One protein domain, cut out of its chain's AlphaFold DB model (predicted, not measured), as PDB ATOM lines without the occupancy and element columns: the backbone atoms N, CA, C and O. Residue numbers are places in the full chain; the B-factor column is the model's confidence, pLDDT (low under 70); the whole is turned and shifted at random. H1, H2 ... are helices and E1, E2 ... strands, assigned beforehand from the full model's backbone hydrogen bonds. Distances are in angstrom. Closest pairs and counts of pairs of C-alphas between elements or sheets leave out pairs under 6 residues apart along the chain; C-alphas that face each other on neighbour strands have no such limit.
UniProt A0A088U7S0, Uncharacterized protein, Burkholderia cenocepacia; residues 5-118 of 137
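Overview. This is residues 5 to 118 of the 137 residues of an uncharacterized protein of Burkholderia cenocepacia (UniProt A0A088U7S0). A twisted three-strand sheet, E2, E3 and E4, and a long two-strand ribbon, E1 and E5, stand as two separate walls, with the short helices H2 and H4 bridging the space between them along one side. Small helices H1 and H3 lie toward opposite ends of the long axis, and residues 58 to 63 stick out as a free loop. The printed part has 114 residues with four named helices and five named strands, in the order H1 E1 H2 E2 E3 H3 E4 H4 E5, a mixed class of helices and strands. Both sheets are antiparallel, the larger in the order E2, E3, E4. The whole is only just compact, close to loose, with a radius of gyration of the C-alphas of 15.9 A and spans of 48 by 31 by 31 A.

Along the chain. H1 is residues 5 to 10, beginning at C-alpha 5 at (276.210, 219.131, 285.466). E1 is residues 16 to 24, 25.0 A long, and H2 is residues 31 to 38, 10.4 A long. E2, residues 47 to 54, measures 20.7 A from C-alpha 47 at (268.341, 234.084, 303.310). E3 is residues 68 to 74, 19.4 A long; H3 is residues 82 to 87; E4 is residues 94 to 99, 16.7 A long. H4 is residues 102 to 107, and E5, residues 108 to 117, runs 25.4 A to C-alpha 117 at (290.565, 224.659, 279.585).

Arrangement. The hairpin of E2 and E3 is antiparallel at 161 degrees, with N 52 and O 70 at 2.9 A, within hydrogen-bond range. E3, the inner strand, is antiparallel to E4 at 154 degrees, with N 71 and O 96 at 2.9 A. This sheet is only just strongly twisted, its C-alphas lying up to 4.2 A off the best plane. H2 is on it at a height over the sheet of 7.3 A, over none of its strands; its closest C-alphas to E4 are those of Gln 38 and Val 98, 7.3 A apart. H3 only grazes the sheet with residues 82 to 86. H2 and H4 only just touch, with 3 pairs of C-alphas within 8 A, the closest being Leu 31 and Thr 107 at 5.6 A; they run opposite ways at a steep tilt of 44 degrees. E1 and E5 are antiparallel at 172 degrees, with N 19 and O 114 at 3.1 A, and E1 is apart from E2, E3 and E4. Every O i to N i+4 pair is within hydrogen-bond range in H1, H2 and H3, but 0 of 2 in H4, where 3 of 3 O i to N i+3 pairs are.

Size, cuts and confidence. The farthest C-alphas, those of Asp 13 and Asp 78, are 48.6 A apart. The printed part has no cut, and the link from E2 to E3 is long, with 13 residues. The mean pLDDT of the printed part is 75.6; residues under 70 include 5 to 19, 56 to 65 and 115 to 118.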
ATOM      1  N   MET A   5     275.049 219.960 285.130       46.03
ATOM      2  CA  MET A   5     276.210 219.131 285.466       46.03
ATOM      3  C   MET A   5     276.353 217.907 284.553       46.03
ATOM      4  O   MET A   5     277.477 217.528 284.238       46.03
ATOM      5  N   ASP A   6     275.246 217.305 284.109       45.53
ATOM      6  CA  ASP A   6     275.274 216.146 283.208       45.53
ATOM      7  C   ASP A   6     275.698 216.560 281.790       45.53
ATOM      8  O   ASP A   6     276.517 215.887 281.176       45.53
ATOM      9  N   GLU A   7     275.228 217.714 281.301       50.56
ATOM     10  CA  GLU A   7     275.641 218.267 279.998       50.56
ATOM     11  C   GLU A   7     277.119 218.689 279.989       50.56
ATOM     12  O   GLU A   7     277.821 218.444 279.011       50.56
ATOM     13  N   ILE A   8     277.608 219.273 281.090       51.09
ATOM     14  CA  ILE A   8     279.037 219.579 281.265       51.09
ATOM     15  C   ILE A   8     279.852 218.286 281.250       51.09
ATOM     16  O   ILE A   8     280.959 218.258 280.731       51.09
ATOM     17  N   ARG A   9     279.336 217.180 281.790       48.84
ATOM     18  CA  ARG A   9     280.093 215.926 281.856       48.84
ATOM     19  C   ARG A   9     280.401 215.350 280.470       48.84
ATOM     20  O   ARG A   9     281.509 214.842 280.292       48.84
ATOM     21  N   ASP A  10     279.483 215.518 279.520       52.31
ATOM     22  CA  ASP A  10     279.509 214.897 278.188       52.31
ATOM     23  C   ASP A  10     280.234 215.724 277.097       52.31
ATOM     24  O   ASP A  10     280.419 215.229 275.983       52.31
ATOM     25  N   SER A  11     280.667 216.960 277.381       51.75
ATOM     26  CA  SER A  11     281.392 217.831 276.434       51.75
ATOM     27  C   SER A  11     282.892 217.869 276.764       51.75
ATOM     28  O   SER A  11     283.317 218.466 277.748       51.75
ATOM     29  N   GLU A  12     283.734 217.164 276.004       54.88
ATOM     30  CA  GLU A  12     285.121 216.918 276.449       54.88
ATOM     31  C   GLU A  12     286.199 217.856 275.871       54.88
ATOM     32  O   GLU A  12     287.236 218.003 276.517       54.88
ATOM     33  N   ASP A  13     285.967 218.579 274.763       55.31
ATOM     34  CA  ASP A  13     287.093 219.185 274.015       55.31
ATOM     35  C   ASP A  13     287.188 220.729 274.019       55.31
ATOM     36  O   ASP A  13     288.294 221.271 273.900       55.31
ATOM     37  N   ASP A  14     286.087 221.464 274.227       59.41
ATOM     38  CA  ASP A  14     286.069 222.947 274.254       59.41
ATOM     39  C   ASP A  14     285.565 223.540 275.583       59.41
ATOM     40  O   ASP A  14     285.356 224.751 275.711       59.41
ATOM     41  N   ASP A  15     285.420 222.694 276.598       66.38
ATOM     42  CA  ASP A  15     284.902 223.090 277.900       66.38
ATOM     43  C   ASP A  15     285.947 223.829 278.746       66.38
ATOM     44  O   ASP A  15     287.139 223.502 278.769       66.38
ATOM     45  N   TRP A  16     285.474 224.824 279.495       66.69
ATOM     46  CA  TRP A  16     286.255 225.570 280.478       66.69
ATOM     47  C   TRP A  16     285.696 225.293 281.870       66.69
ATOM     48  O   TRP A  16     284.488 225.339 282.084       66.69
ATOM     49  N   ILE A  17     286.584 225.022 282.821       64.94
ATOM     50  CA  ILE A  17     286.264 224.831 284.237       64.94
ATOM     51  C   ILE A  17     286.952 225.917 285.052       64.94
ATOM     52  O   ILE A  17     288.039 226.373 284.700       64.94
ATOM     53  N   GLY A  18     286.337 226.338 286.149       64.69
ATOM     54  CA  GLY A  18     286.886 227.416 286.943       64.69
ATOM     55  C   GLY A  18     286.226 227.605 288.289       64.69
ATOM     56  O   GLY A  18     285.244 226.939 288.616       64.69
ATOM     57  N   ILE A  19     286.781 228.544 289.045       65.62
ATOM     58  CA  ILE A  19     286.206 229.039 290.294       65.62
ATOM     59  C   ILE A  19     285.807 230.492 290.055       65.62
ATOM     60  O   ILE A  19     286.586 231.278 289.512       65.62
ATOM     61  N   ALA A  20     284.590 230.832 290.469       71.81
ATOM     62  CA  ALA A  20     284.163 232.210 290.627       71.81
ATOM     63  C   ALA A  20     284.099 232.529 292.123       71.81
ATOM     64  O   ALA A  20     283.535 231.758 292.898       71.81
ATOM     65  N   ALA A  21     284.688 233.651 292.514       68.88
ATOM     66  CA  ALA A  21     284.682 234.159 293.875       68.88
ATOM     67  C   ALA A  21     284.183 235.601 293.858       68.88
ATOM     68  O   ALA A  21     284.590 236.395 293.005       68.88
ATOM     69  N   ALA A  22     283.297 235.921 294.795       74.38
ATOM     70  CA  ALA A  22     282.707 237.239 294.903       74.38
ATOM     71  C   ALA A  22     282.475 237.596 296.372       74.38
ATOM     72  O   ALA A  22     281.987 236.761 297.133       74.38
ATOM     73  N   HIS A  23     282.804 238.826 296.757       77.19
ATOM     74  CA  HIS A  23     282.466 239.358 298.075       77.19
ATOM     75  C   HIS A  23     281.318 240.343 297.952       77.19
ATOM     76  O   HIS A  23     281.360 241.256 297.126       77.19
ATOM     77  N   ASP A  24     280.294 240.155 298.779       78.50
ATOM     78  CA  ASP A  24     279.191 241.099 298.818       78.50
ATOM     79  C   ASP A  24     279.653 242.445 299.390       78.50
ATOM     80  O   ASP A  24     280.399 242.507 300.379       78.50
ATOM     81  N   ARG A  25     279.203 243.537 298.772       76.88
ATOM     82  CA  ARG A  25     279.459 244.878 299.292       76.88
ATOM     83  C   ARG A  25     278.639 245.092 300.555       76.88
ATOM     84  O   ARG A  25     277.456 244.786 300.612       76.88
ATOM     85  N   LYS A  26     279.262 245.694 301.567       71.38
ATOM     86  CA  LYS A  26     278.594 246.046 302.833       71.38
ATOM     87  C   LYS A  26     277.962 247.445 302.821       71.38
ATOM     88  O   LYS A  26     277.420 247.872 303.836       71.38
ATOM     89  N   ASP A  27     278.076 248.176 301.712       74.06
ATOM     90  CA  ASP A  27     277.477 249.500 301.524       74.06
ATOM     91  C   ASP A  27     276.115 249.413 300.805       74.06
ATOM     92  O   ASP A  27     275.546 248.335 300.649       74.06
ATOM     93  N   MET A  28     275.561 250.550 300.361       63.78
ATOM     94  CA  MET A  28     274.260 250.582 299.669       63.78
ATOM     95  C   MET A  28     274.245 249.856 298.307       63.78
ATOM     96  O   MET A  28     273.197 249.808 297.667       63.78
ATOM     97  N   GLY A  29     275.380 249.314 297.850       73.62
ATOM     98  CA  GLY A  29     275.517 248.546 296.613       73.62
ATOM     99  C   GLY A  29     275.533 247.025 296.798       73.62
ATOM    100  O   GLY A  29     276.011 246.345 295.894       73.62
ATOM    101  N   SER A  30     275.068 246.495 297.937       82.25
ATOM    102  CA  SER A  30     275.045 245.048 298.197       82.25
ATOM    103  C   SER A  30     274.200 244.263 297.186       82.25
ATOM    104  O   SER A  30     273.259 244.786 296.576       82.25
ATOM    105  N   LEU A  31     274.489 242.972 297.042       82.88
ATOM    106  CA  LEU A  31     273.729 242.025 296.230       82.88
ATOM    107  C   LEU A  31     272.259 241.986 296.655       82.88
ATOM    108  O   LEU A  31     271.368 241.995 295.806       82.88
ATOM    109  N   GLY A  32     271.998 242.008 297.965       81.44
ATOM    110  CA  GLY A  32     270.643 242.114 298.503       81.44
ATOM    111  C   GLY A  32     269.929 243.376 298.007       81.44
ATOM    112  O   GLY A  32     268.823 243.287 297.472       81.44
ATOM    113  N   ALA A  33     270.579 244.542 298.095       82.38
ATOM    114  CA  ALA A  33     270.015 245.806 297.619       82.38
ATOM    115  C   ALA A  33     269.771 245.799 296.100       82.38
ATOM    116  O   ALA A  33     268.710 246.229 295.639       82.38
ATOM    117  N   TYR A  34     270.706 245.253 295.318       85.50
ATOM    118  CA  TYR A  34     270.540 245.079 293.875       85.50
ATOM    119  C   TYR A  34     269.321 244.207 293.546       85.50
ATOM    120  O   TYR A  34     268.490 244.588 292.719       85.50
ATOM    121  N   LEU A  35     269.171 243.057 294.206       85.50
ATOM    122  CA  LEU A  35     268.055 242.138 293.965       85.50
ATOM    123  C   LEU A  35     266.707 242.758 294.358       85.50
ATOM    124  O   LEU A  35     265.721 242.583 293.634       85.50
ATOM    125  N   GLN A  36     266.667 243.542 295.441       83.94
ATOM    126  CA  GLN A  36     265.475 244.307 295.814       83.94
ATOM    127  C   GLN A  36     265.112 245.365 294.767       83.94
ATOM    128  O   GLN A  36     263.933 245.550 294.463       83.94
ATOM    129  N   LEU A  37     266.099 246.029 294.162       82.06
ATOM    130  CA  LEU A  37     265.857 247.001 293.094       82.06
ATOM    131  C   LEU A  37     265.370 246.343 291.798       82.06
ATOM    132  O   LEU A  37     264.442 246.853 291.170       82.06
ATOM    133  N   GLN A  38     265.985 245.230 291.398       74.81
ATOM    134  CA  GLN A  38     265.771 244.637 290.075       74.81
ATOM    135  C   GLN A  38     264.587 243.681 290.010       74.81
ATOM    136  O   GLN A  38     263.905 243.614 288.989       74.81
ATOM    137  N   ALA A  39     264.342 242.926 291.079       70.06
ATOM    138  CA  ALA A  39     263.367 241.848 291.037       70.06
ATOM    139  C   ALA A  39     262.177 242.074 291.964       70.06
ATOM    140  O   ALA A  39     261.079 241.648 291.612       70.06
ATOM    141  N   LYS A  40     262.380 242.653 293.163       75.25
ATOM    142  CA  LYS A  40     261.413 242.615 294.294       75.25
ATOM    143  C   LYS A  40     260.784 241.231 294.543       75.25
ATOM    144  O   LYS A  40     259.767 241.111 295.219       75.25
ATOM    145  N   ALA A  41     261.353 240.193 293.940       73.62
ATOM    146  CA  ALA A  41     260.764 238.869 293.831       73.62
ATOM    147  C   ALA A  41     261.233 237.972 294.973       73.62
ATOM    148  O   ALA A  41     260.592 236.970 295.265       73.62
ATOM    149  N   ILE A  42     262.336 238.357 295.616       83.81
ATOM    150  CA  ILE A  42     262.882 237.696 296.790       83.81
ATOM    151  C   ILE A  42     262.451 238.526 298.000       83.81
ATOM    152  O   ILE A  42     262.817 239.704 298.072       83.81
ATOM    153  N   PRO A  43     261.660 237.965 298.927       87.31
ATOM    154  CA  PRO A  43     261.291 238.659 300.152       87.31
ATOM    155  C   PRO A  43     262.522 239.096 300.955       87.31
ATOM    156  O   PRO A  43     263.486 238.348 301.065       87.31
ATOM    157  N   GLU A  44     262.478 240.292 301.546       84.12
ATOM    158  CA  GLU A  44     263.618 240.885 302.275       84.12
ATOM    159  C   GLU A  44     264.118 240.039 303.458       84.12
ATOM    160  O   GLU A  44     265.271 240.165 303.848       84.12
ATOM    161  N   HIS A  45     263.261 239.187 304.023       86.44
ATOM    162  CA  HIS A  45     263.587 238.323 305.160       86.44
ATOM    163  C   HIS A  45     264.180 236.968 304.748       86.44
ATOM    164  O   HIS A  45     264.576 236.202 305.620       86.44
ATOM    165  N   HIS A  46     264.209 236.645 303.451       87.81
ATOM    166  CA  HIS A  46     264.770 235.383 302.987       87.81
ATOM    167  C   HIS A  46     266.300 235.421 302.988       87.81
ATOM    168  O   HIS A  46     266.913 236.395 302.548       87.81
ATOM    169  N   GLU A  47     266.901 234.304 303.388       88.00
ATOM    170  CA  GLU A  47     268.341 234.084 303.310       88.00
ATOM    171  C   GLU A  47     268.715 233.618 301.898       88.00
ATOM    172  O   GLU A  47     268.111 232.682 301.364       88.00
ATOM    173  N   ILE A  48     269.712 234.263 301.285       87.12
ATOM    174  CA  ILE A  48     270.246 233.891 299.967       87.12
ATOM    175  C   ILE A  48     271.431 232.949 300.162       87.12
ATOM    176  O   ILE A  48     272.421 233.315 300.787       87.12
ATOM    177  N   VAL A  49     271.360 231.761 299.565       84.81
ATOM    178  CA  VAL A  49     272.359 230.695 299.770       84.81
ATOM    179  C   VAL A  49     273.225 230.435 298.547       84.81
ATOM    180  O   VAL A  49     274.420 230.181 298.677       84.81
ATOM    181  N   THR A  50     272.652 230.554 297.347       83.00
ATOM    182  CA  THR A  50     273.377 230.335 296.091       83.00
ATOM    183  C   THR A  50     272.969 231.388 295.075       83.00
ATOM    184  O   THR A  50     271.781 231.614 294.848       83.00
ATOM    185  N   VAL A  51     273.948 231.980 294.388       79.81
ATOM    186  CA  VAL A  51     273.707 232.833 293.218       79.81
ATOM    187  C   VAL A  51     274.486 232.299 292.031       79.81
ATOM    188  O   VAL A  51     275.701 232.142 292.078       79.81
ATOM    189  N   THR A  52     273.768 232.011 290.949       80.62
ATOM    190  CA  THR A  52     274.341 231.517 289.694       80.62
ATOM    191  C   THR A  52     274.130 232.544 288.593       80.62
ATOM    192  O   THR A  52     272.989 232.857 288.258       80.62
ATOM    193  N   ILE A  53     275.217 233.030 287.988       78.56
ATOM    194  CA  ILE A  53     275.161 233.897 286.803       78.56
ATOM    195  C   ILE A  53     275.153 233.010 285.558       78.56
ATOM    196  O   ILE A  53     276.139 232.339 285.255       78.56
ATOM    197  N   LEU A  54     274.051 233.006 284.812       72.25
ATOM    198  CA  LEU A  54     274.005 232.363 283.503       72.25
ATOM    199  C   LEU A  54     274.287 233.391 282.406       72.25
ATOM    200  O   LEU A  54     273.635 234.429 282.324       72.25
ATOM    201  N   MET A  55     275.239 233.047 281.533       70.88
ATOM    202  CA  MET A  55     275.706 233.853 280.390       70.88
ATOM    203  C   MET A  55     275.429 233.165 279.029       70.88
ATOM    204  O   MET A  55     275.989 233.540 278.003       70.88
ATOM    205  N   ARG A  56     274.620 232.095 279.008       66.69
ATOM    206  CA  ARG A  56     274.626 231.043 277.966       66.69
ATOM    207  C   ARG A  56     274.098 231.469 276.578       66.69
ATOM    208  O   ARG A  56     272.900 231.587 276.383       66.69
ATOM    209  N   ALA A  57     274.937 231.498 275.546       50.66
ATOM    210  CA  ALA A  57     274.513 231.897 274.196       50.66
ATOM    211  C   ALA A  57     273.592 230.917 273.417       50.66
ATOM    212  O   ALA A  57     273.101 231.309 272.362       50.66
ATOM    213  N   SER A  58     273.337 229.675 273.859       46.09
ATOM    214  CA  SER A  58     272.777 228.659 272.936       46.09
ATOM    215  C   SER A  58     271.512 227.892 273.339       46.09
ATOM    216  O   SER A  58     270.827 227.431 272.431       46.09
ATOM    217  N   HIS A  59     271.101 227.780 274.607       48.47
ATOM    218  CA  HIS A  59     269.925 226.954 274.973       48.47
ATOM    219  C   HIS A  59     269.036 227.605 276.028       48.47
ATOM    220  O   HIS A  59     268.913 227.126 277.154       48.47
ATOM    221  N   LEU A  60     268.396 228.706 275.654       54.66
ATOM    222  CA  LEU A  60     267.333 229.288 276.454       54.66
ATOM    223  C   LEU A  60     265.991 229.185 275.747       54.66
ATOM    224  O   LEU A  60     265.917 229.142 274.519       54.66
ATOM    225  N   LYS A  61     264.916 229.158 276.544       60.47
ATOM    226  CA  LYS A  61     263.566 229.373 276.015       60.47
ATOM    227  C   LYS A  61     263.558 230.705 275.241       60.47
ATOM    228  O   LYS A  61     264.226 231.633 275.697       60.47
ATOM    229  N   PRO A  62     262.800 230.819 274.136       61.22
ATOM    230  CA  PRO A  62     262.858 231.971 273.227       61.22
ATOM    231  C   PRO A  62     262.737 233.348 273.898       61.22
ATOM    232  O   PRO A  62     263.284 234.324 273.398       61.22
ATOM    233  N   ASP A  63     262.059 233.413 275.045       69.56
ATOM    234  CA  ASP A  63     261.724 234.665 275.726       69.56
ATOM    235  C   ASP A  63     262.692 235.047 276.861       69.56
ATOM    236  O   ASP A  63     262.513 236.081 277.505       69.56
ATOM    237  N   VAL A  64     263.716 234.234 277.142       66.44
ATOM    238  CA  VAL A  64     264.664 234.517 278.229       66.44
ATOM    239  C   VAL A  64     265.820 235.356 277.694       66.44
ATOM    240  O   VAL A  64     266.588 234.913 276.841       66.44
ATOM    241  N   ARG A  65     265.959 236.574 278.226       69.44
ATOM    242  CA  ARG A  65     267.099 237.449 277.940       69.44
ATOM    243  C   ARG A  65     268.239 237.182 278.912       69.44
ATOM    244  O   ARG A  65     268.007 236.948 280.093       69.44
ATOM    245  N   LEU A  66     269.454 237.235 278.383       70.88
ATOM    246  CA  LEU A  66     270.690 237.093 279.138       70.88
ATOM    247  C   LEU A  66     271.430 238.424 279.264       70.88
ATOM    248  O   LEU A  66     271.291 239.259 278.365       70.88
ATOM    249  N   PRO A  67     272.280 238.567 280.297       77.44
ATOM    250  CA  PRO A  67     272.530 237.589 281.368       77.44
ATOM    251  C   PRO A  67     271.377 237.472 282.383       77.44
ATOM    252  O   PRO A  67     270.471 238.301 282.417       77.44
ATOM    253  N   LEU A  68     271.362 236.390 283.166       79.50
ATOM    254  CA  LEU A  68     270.361 236.192 284.222       79.50
ATOM    255  C   LEU A  68     270.989 235.584 285.476       79.50
ATOM    256  O   LEU A  68     271.875 234.732 285.392       79.50
ATOM    257  N   LEU A  69     270.483 235.992 286.633       84.81
ATOM    258  CA  LEU A  69     270.795 235.397 287.925       84.81
ATOM    259  C   LEU A  69     269.755 234.339 288.261       84.81
ATOM    260  O   LEU A  69     268.558 234.600 288.183       84.81
ATOM    261  N   VAL A  70     270.202 233.162 288.678       84.00
ATOM    262  CA  VAL A  70     269.369 232.208 289.411       84.00
ATOM    263  C   VAL A  70     269.776 232.295 290.868       84.00
ATOM    264  O   VAL A  70     270.916 231.989 291.212       84.00
ATOM    265  N   VAL A  71     268.842 232.745 291.696       87.25
ATOM    266  CA  VAL A  71     269.034 232.928 293.130       87.25
ATOM    267  C   VAL A  71     268.277 231.837 293.864       87.25
ATOM    268  O   VAL A  71     267.069 231.685 293.674       87.25
ATOM    269  N   GLU A  72     268.994 231.081 294.683       89.44
ATOM    270  CA  GLU A  72     268.427 230.149 295.647       89.44
ATOM    271  C   GLU A  72     268.319 230.844 296.996       89.44
ATOM    272  O   GLU A  72     269.297 231.415 297.486       89.44
ATOM    273  N   HIS A  73     267.127 230.810 297.577       92.25
ATOM    274  CA  HIS A  73     266.841 231.462 298.845       92.25
ATOM    275  C   HIS A  73     265.790 230.688 299.640       92.25
ATOM    276  O   HIS A  73     265.015 229.920 299.066       92.25
ATOM    277  N   PHE A  74     265.715 230.907 300.947       93.69
ATOM    278  CA  PHE A  74     264.700 230.288 301.806       93.69
ATOM    279  C   PHE A  74     264.286 231.231 302.940       93.69
ATOM    280  O   PHE A  74     265.005 232.175 303.257       93.69
ATOM    281  N   ASP A  75     263.125 230.979 303.540       92.75
ATOM    282  CA  ASP A  75     262.667 231.688 304.737       92.75
ATOM    283  C   ASP A  75     263.288 231.043 305.991       92.75
ATOM    284  O   ASP A  75     262.991 229.875 306.270       92.75
ATOM    285  N   PRO A  76     264.149 231.750 306.746       89.88
ATOM    286  CA  PRO A  76     264.730 231.222 307.975       89.88
ATOM    287  C   PRO A  76     263.757 231.216 309.165       89.88
ATOM    288  O   PRO A  76     264.084 230.639 310.207       89.88
ATOM    289  N   GLY A  77     262.580 231.841 309.048       88.94
ATOM    290  CA  GLY A  77     261.640 232.024 310.153       88.94
ATOM    291  C   GLY A  77     262.285 232.753 311.336       88.94
ATOM    292  O   GLY A  77     262.981 233.750 311.162       88.94
ATOM    293  N   ASP A  78     262.086 232.225 312.545       87.00
ATOM    294  CA  ASP A  78     262.684 232.753 313.782       87.00
ATOM    295  C   ASP A  78     264.054 232.115 314.117       87.00
ATOM    296  O   ASP A  78     264.520 232.200 315.258       87.00
ATOM    297  N   SER A  79     264.697 231.421 313.165       85.50
ATOM    298  CA  SER A  79     265.982 230.762 313.425       85.50
ATOM    299  C   SER A  79     267.077 231.777 313.753       85.50
ATOM    300  O   SER A  79     267.318 232.727 313.012       85.50
ATOM    301  N   LEU A  80     267.789 231.533 314.855       85.56
ATOM    302  CA  LEU A  80     268.968 232.310 315.243       85.56
ATOM    303  C   LEU A  80     270.223 231.919 314.445       85.56
ATOM    304  O   LEU A  80     271.214 232.645 314.490       85.56
ATOM    305  N   ASP A  81     270.182 230.787 313.733       88.25
ATOM    306  CA  ASP A  81     271.268 230.300 312.878       88.25
ATOM    307  C   ASP A  81     270.704 229.742 311.552       88.25
ATOM    308  O   ASP A  81     270.454 228.539 311.415       88.25
ATOM    309  N   PRO A  82     270.444 230.617 310.561       85.94
ATOM    310  CA  PRO A  82     269.968 230.217 309.235       85.94
ATOM    311  C   PRO A  82     270.923 229.267 308.506       85.94
ATOM    312  O   PRO A  82     270.485 228.424 307.724       85.94
ATOM    313  N   ARG A  83     272.229 229.378 308.767       86.50
ATOM    314  CA  ARG A  83     273.237 228.547 308.111       86.50
ATOM    315  C   ARG A  83     273.119 227.098 308.563       86.50
ATOM    316  O   ARG A  83     273.047 226.220 307.707       86.50
ATOM    317  N   ALA A  84     273.069 226.860 309.873       87.12
ATOM    318  CA  ALA A  84     272.861 225.516 310.408       87.12
ATOM    319  C   ALA A  84     271.551 224.912 309.878       87.12
ATOM    320  O   ALA A  84     271.536 223.774 309.423       87.12
ATOM    321  N   LEU A  85     270.484 225.720 309.821       86.75
ATOM    322  CA  LEU A  85     269.188 225.287 309.298       86.75
ATOM    323  C   LEU A  85     269.265 224.829 307.827       86.75
ATOM    324  O   LEU A  85     268.655 223.825 307.459       86.75
ATOM    325  N   TYR A  86     270.022 225.540 306.986       87.06
ATOM    326  CA  TYR A  86     270.260 225.138 305.596       87.06
ATOM    327  C   TYR A  86     271.122 223.872 305.493       87.06
ATOM    328  O   TYR A  86     270.801 222.978 304.710       87.06
ATOM    329  N   GLU A  87     272.201 223.783 306.279       87.38
ATOM    330  CA  GLU A  87     273.125 222.639 306.282       87.38
ATOM    331  C   GLU A  87     272.457 221.339 306.775       87.38
ATOM    332  O   GLU A  87     272.752 220.267 306.243       87.38
ATOM    333  N   ASP A  88     271.504 221.435 307.708       86.69
ATOM    334  CA  ASP A  88     270.700 220.305 308.197       86.69
ATOM    335  C   ASP A  88     269.691 219.789 307.148       86.69
ATOM    336  O   ASP A  88     269.205 218.661 307.242       86.69
ATOM    337  N   GLY A  89     269.412 220.580 306.103       79.12
ATOM    338  CA  GLY A  89     268.559 220.197 304.974       79.12
ATOM    339  C   GLY A  89     267.052 220.322 305.223       79.12
ATOM    340  O   GLY A  89     266.260 219.936 304.361       79.12
ATOM    341  N   ASP A  90     266.644 220.897 306.355       80.12
ATOM    342  CA  ASP A  90     265.237 221.048 306.760       80.12
ATOM    343  C   ASP A  90     264.530 222.259 306.117       80.12
ATOM    344  O   ASP A  90     263.373 222.563 306.417       80.12
ATOM    345  N   VAL A  91     265.198 222.955 305.193       87.62
ATOM    346  CA  VAL A  91     264.673 224.162 304.547       87.62
ATOM    347  C   VAL A  91     264.071 223.887 303.178       87.62
ATOM    348  O   VAL A  91     264.623 223.189 302.325       87.62
ATOM    349  N   LYS A  92     262.935 224.534 302.916       90.94
ATOM    350  CA  LYS A  92     262.367 224.596 301.573       90.94
ATOM    351  C   LYS A  92     263.072 225.697 300.778       90.94
ATOM    352  O   LYS A  92     262.726 226.869 300.896       90.94
ATOM    353  N   VAL A  93     264.022 225.302 299.936       91.00
ATOM    354  CA  VAL A  93     264.724 226.224 299.031       91.00
ATOM    355  C   VAL A  93     263.838 226.598 297.844       91.00
ATOM    356  O   VAL A  93     263.278 225.740 297.157       91.00
ATOM    357  N   GLU A  94     263.750 227.893 297.570       90.62
ATOM    358  CA  GLU A  94     263.072 228.466 296.414       90.62
ATOM    359  C   GLU A  94     264.095 228.993 295.407       90.62
ATOM    360  O   GLU A  94     265.200 229.387 295.777       90.62
ATOM    361  N   LYS A  95     263.741 228.967 294.114       88.94
ATOM    362  CA  LYS A  95     264.610 229.439 293.028       88.94
ATOM    363  C   LYS A  95     263.937 230.561 292.259       88.94
ATOM    364  O   LYS A  95     262.884 230.349 291.655       88.94
ATOM    365  N   THR A  96     264.599 231.708 292.196       86.62
ATOM    366  CA  THR A  96     264.112 232.894 291.490       86.62
ATOM    367  C   THR A  96     265.081 233.274 290.377       86.62
ATOM    368  O   THR A  96     266.286 233.367 290.593       86.62
ATOM    369  N   SER A  97     264.562 233.470 289.162       85.56
ATOM    370  CA  SER A  97     265.347 233.965 288.025       85.56
ATOM    371  C   SER A  97     265.183 235.476 287.893       85.56
ATOM    372  O   SER A  97     264.061 235.960 287.757       85.56
ATOM    373  N   VAL A  98     266.293 236.210 287.904       83.81
ATOM    374  CA  VAL A  98     266.332 237.673 287.837       83.81
ATOM    375  C   VAL A  98     267.123 238.094 286.600       83.81
ATOM    376  O   VAL A  98     268.305 237.759 286.503       83.81
ATOM    377  N   PRO A  99     266.515 238.811 285.639       83.44
ATOM    378  CA  PRO A  99     267.264 239.426 284.552       83.44
ATOM    379  C   PRO A  99     268.321 240.377 285.113       83.44
ATOM    380  O   PRO A  99     268.044 241.146 286.033       83.44
ATOM    381  N   CYS A 100     269.525 240.339 284.560       80.06
ATOM    382  CA  CYS A 100     270.585 241.262 284.929       80.06
ATOM    383  C   CYS A 100     271.327 241.730 283.680       80.06
ATOM    384  O   CYS A 100     271.183 241.165 282.598       80.06
ATOM    385  N   ASP A 101     272.122 242.777 283.826       79.38
ATOM    386  CA  ASP A 101     273.087 243.201 282.820       79.38
ATOM    387  C   ASP A 101     274.507 243.061 283.382       79.38
ATOM    388  O   ASP A 101     274.722 242.440 284.425       79.38
ATOM    389  N   SER A 102     275.501 243.591 282.675       75.81
ATOM    390  CA  SER A 102     276.895 243.543 283.120       75.81
ATOM    391  C   SER A 102     277.171 244.349 284.394       75.81
ATOM    392  O   SER A 102     278.206 244.120 285.013       75.81
ATOM    393  N   HIS A 103     276.284 245.255 284.821       78.31
ATOM    394  CA  HIS A 103     276.490 246.038 286.045       78.31
ATOM    395  C   HIS A 103     276.350 245.197 287.316       78.31
ATOM    396  O   HIS A 103     276.786 245.634 288.377       78.31
ATOM    397  N   ILE A 104     275.841 243.961 287.228       79.19
ATOM    398  CA  ILE A 104     275.855 243.031 288.366       79.19
ATOM    399  C   ILE A 104     277.264 242.805 288.923       79.19
ATOM    400  O   ILE A 104     277.436 242.600 290.115       79.19
ATOM    401  N   PHE A 105     278.302 242.881 288.091       79.06
ATOM    402  CA  PHE A 105     279.668 242.700 288.575       79.06
ATOM    403  C   PHE A 105     280.130 243.849 289.489       79.06
ATOM    404  O   PHE A 105     281.053 243.655 290.271       79.06
ATOM    405  N   GLU A 106     279.470 245.011 289.444       78.44
ATOM    406  CA  GLU A 106     279.763 246.168 290.304       78.44
ATOM    407  C   GLU A 106     279.143 246.046 291.712       78.44
ATOM    408  O   GLU A 106     279.497 246.819 292.613       78.44
ATOM    409  N   THR A 107     278.225 245.088 291.918       77.69
ATOM    410  CA  THR A 107     277.601 244.829 293.231       77.69
ATOM    411  C   THR A 107     278.512 244.045 294.163       77.69
ATOM    412  O   THR A 107     278.269 243.991 295.363       77.69
ATOM    413  N   PHE A 108     279.558 243.423 293.625       78.81
ATOM    414  CA  PHE A 108     280.571 242.733 294.408       78.81
ATOM    415  C   PHE A 108     281.741 243.684 294.667       78.81
ATOM    416  O   PHE A 108     282.108 244.464 293.787       78.81
ATOM    417  N   SER A 109     282.324 243.651 295.870       68.81
ATOM    418  CA  SER A 109     283.519 244.461 296.160       68.81
ATOM    419  C   SER A 109     284.691 243.993 295.309       68.81
ATOM    420  O   SER A 109     285.449 244.799 294.784       68.81
ATOM    421  N   ASP A 110     284.757 242.677 295.128       73.12
ATOM    422  CA  ASP A 110     285.757 241.972 294.358       73.12
ATOM    423  C   ASP A 110     285.057 240.803 293.666       73.12
ATOM    424  O   ASP A 110     284.448 239.965 294.334       73.12
ATOM    425  N   PHE A 111     285.126 240.749 292.336       74.62
ATOM    426  CA  PHE A 111     284.596 239.650 291.530       74.62
ATOM    427  C   PHE A 111     285.718 239.058 290.683       74.62
ATOM    428  O   PHE A 111     286.325 239.753 289.869       74.62
ATOM    429  N   THR A 112     286.005 237.773 290.872       70.75
ATOM    430  CA  THR A 112     287.055 237.061 290.135       70.75
ATOM    431  C   THR A 112     286.494 235.782 289.539       70.75
ATOM    432  O   THR A 112     285.872 234.993 290.244       70.75
ATOM    433  N   ILE A 113     286.760 235.553 288.251       75.00
ATOM    434  CA  ILE A 113     286.548 234.260 287.595       75.00
ATOM    435  C   ILE A 113     287.899 233.779 287.070       75.00
ATOM    436  O   ILE A 113     288.482 234.406 286.185       75.00
ATOM    437  N   GLU A 114     288.380 232.652 287.582       70.19
ATOM    438  CA  GLU A 114     289.537 231.953 287.025       70.19
ATOM    439  C   GLU A 114     289.039 230.774 286.193       70.19
ATOM    440  O   GLU A 114     288.408 229.873 286.738       70.19
ATOM    441  N   LEU A 115     289.320 230.769 284.887       68.19
ATOM    442  CA  LEU A 115     288.933 229.696 283.968       68.19
ATOM    443  C   LEU A 115     290.169 228.980 283.417       68.19
ATOM    444  O   LEU A 115     291.140 229.611 283.000       68.19
ATOM    445  N   LYS A 116     290.100 227.651 283.347       64.94
ATOM    446  CA  LYS A 116     291.092 226.775 282.719       64.94
ATOM    447  C   LYS A 116     290.402 225.859 281.717       64.94
ATOM    448  O   LYS A 116     289.292 225.385 281.954       64.94
ATOM    449  N   ARG A 117     291.068 225.593 280.595       68.19
ATOM    450  CA  ARG A 117     290.565 224.659 279.585       68.19
ATOM    451  C   ARG A 117     290.605 223.225 280.126       68.19
ATOM    452  O   ARG A 117     291.627 222.794 280.668       68.19
ATOM    453  N   ARG A 118     289.504 222.487 279.966       61.56
ATOM    454  CA  ARG A 118     289.406 221.061 280.307       61.56
ATOM    455  C   ARG A 118     290.437 220.264 279.491       61.56
ATOM    456  O   ARG A 118     290.718 220.601 278.347       61.56
TER     457      ARG A 118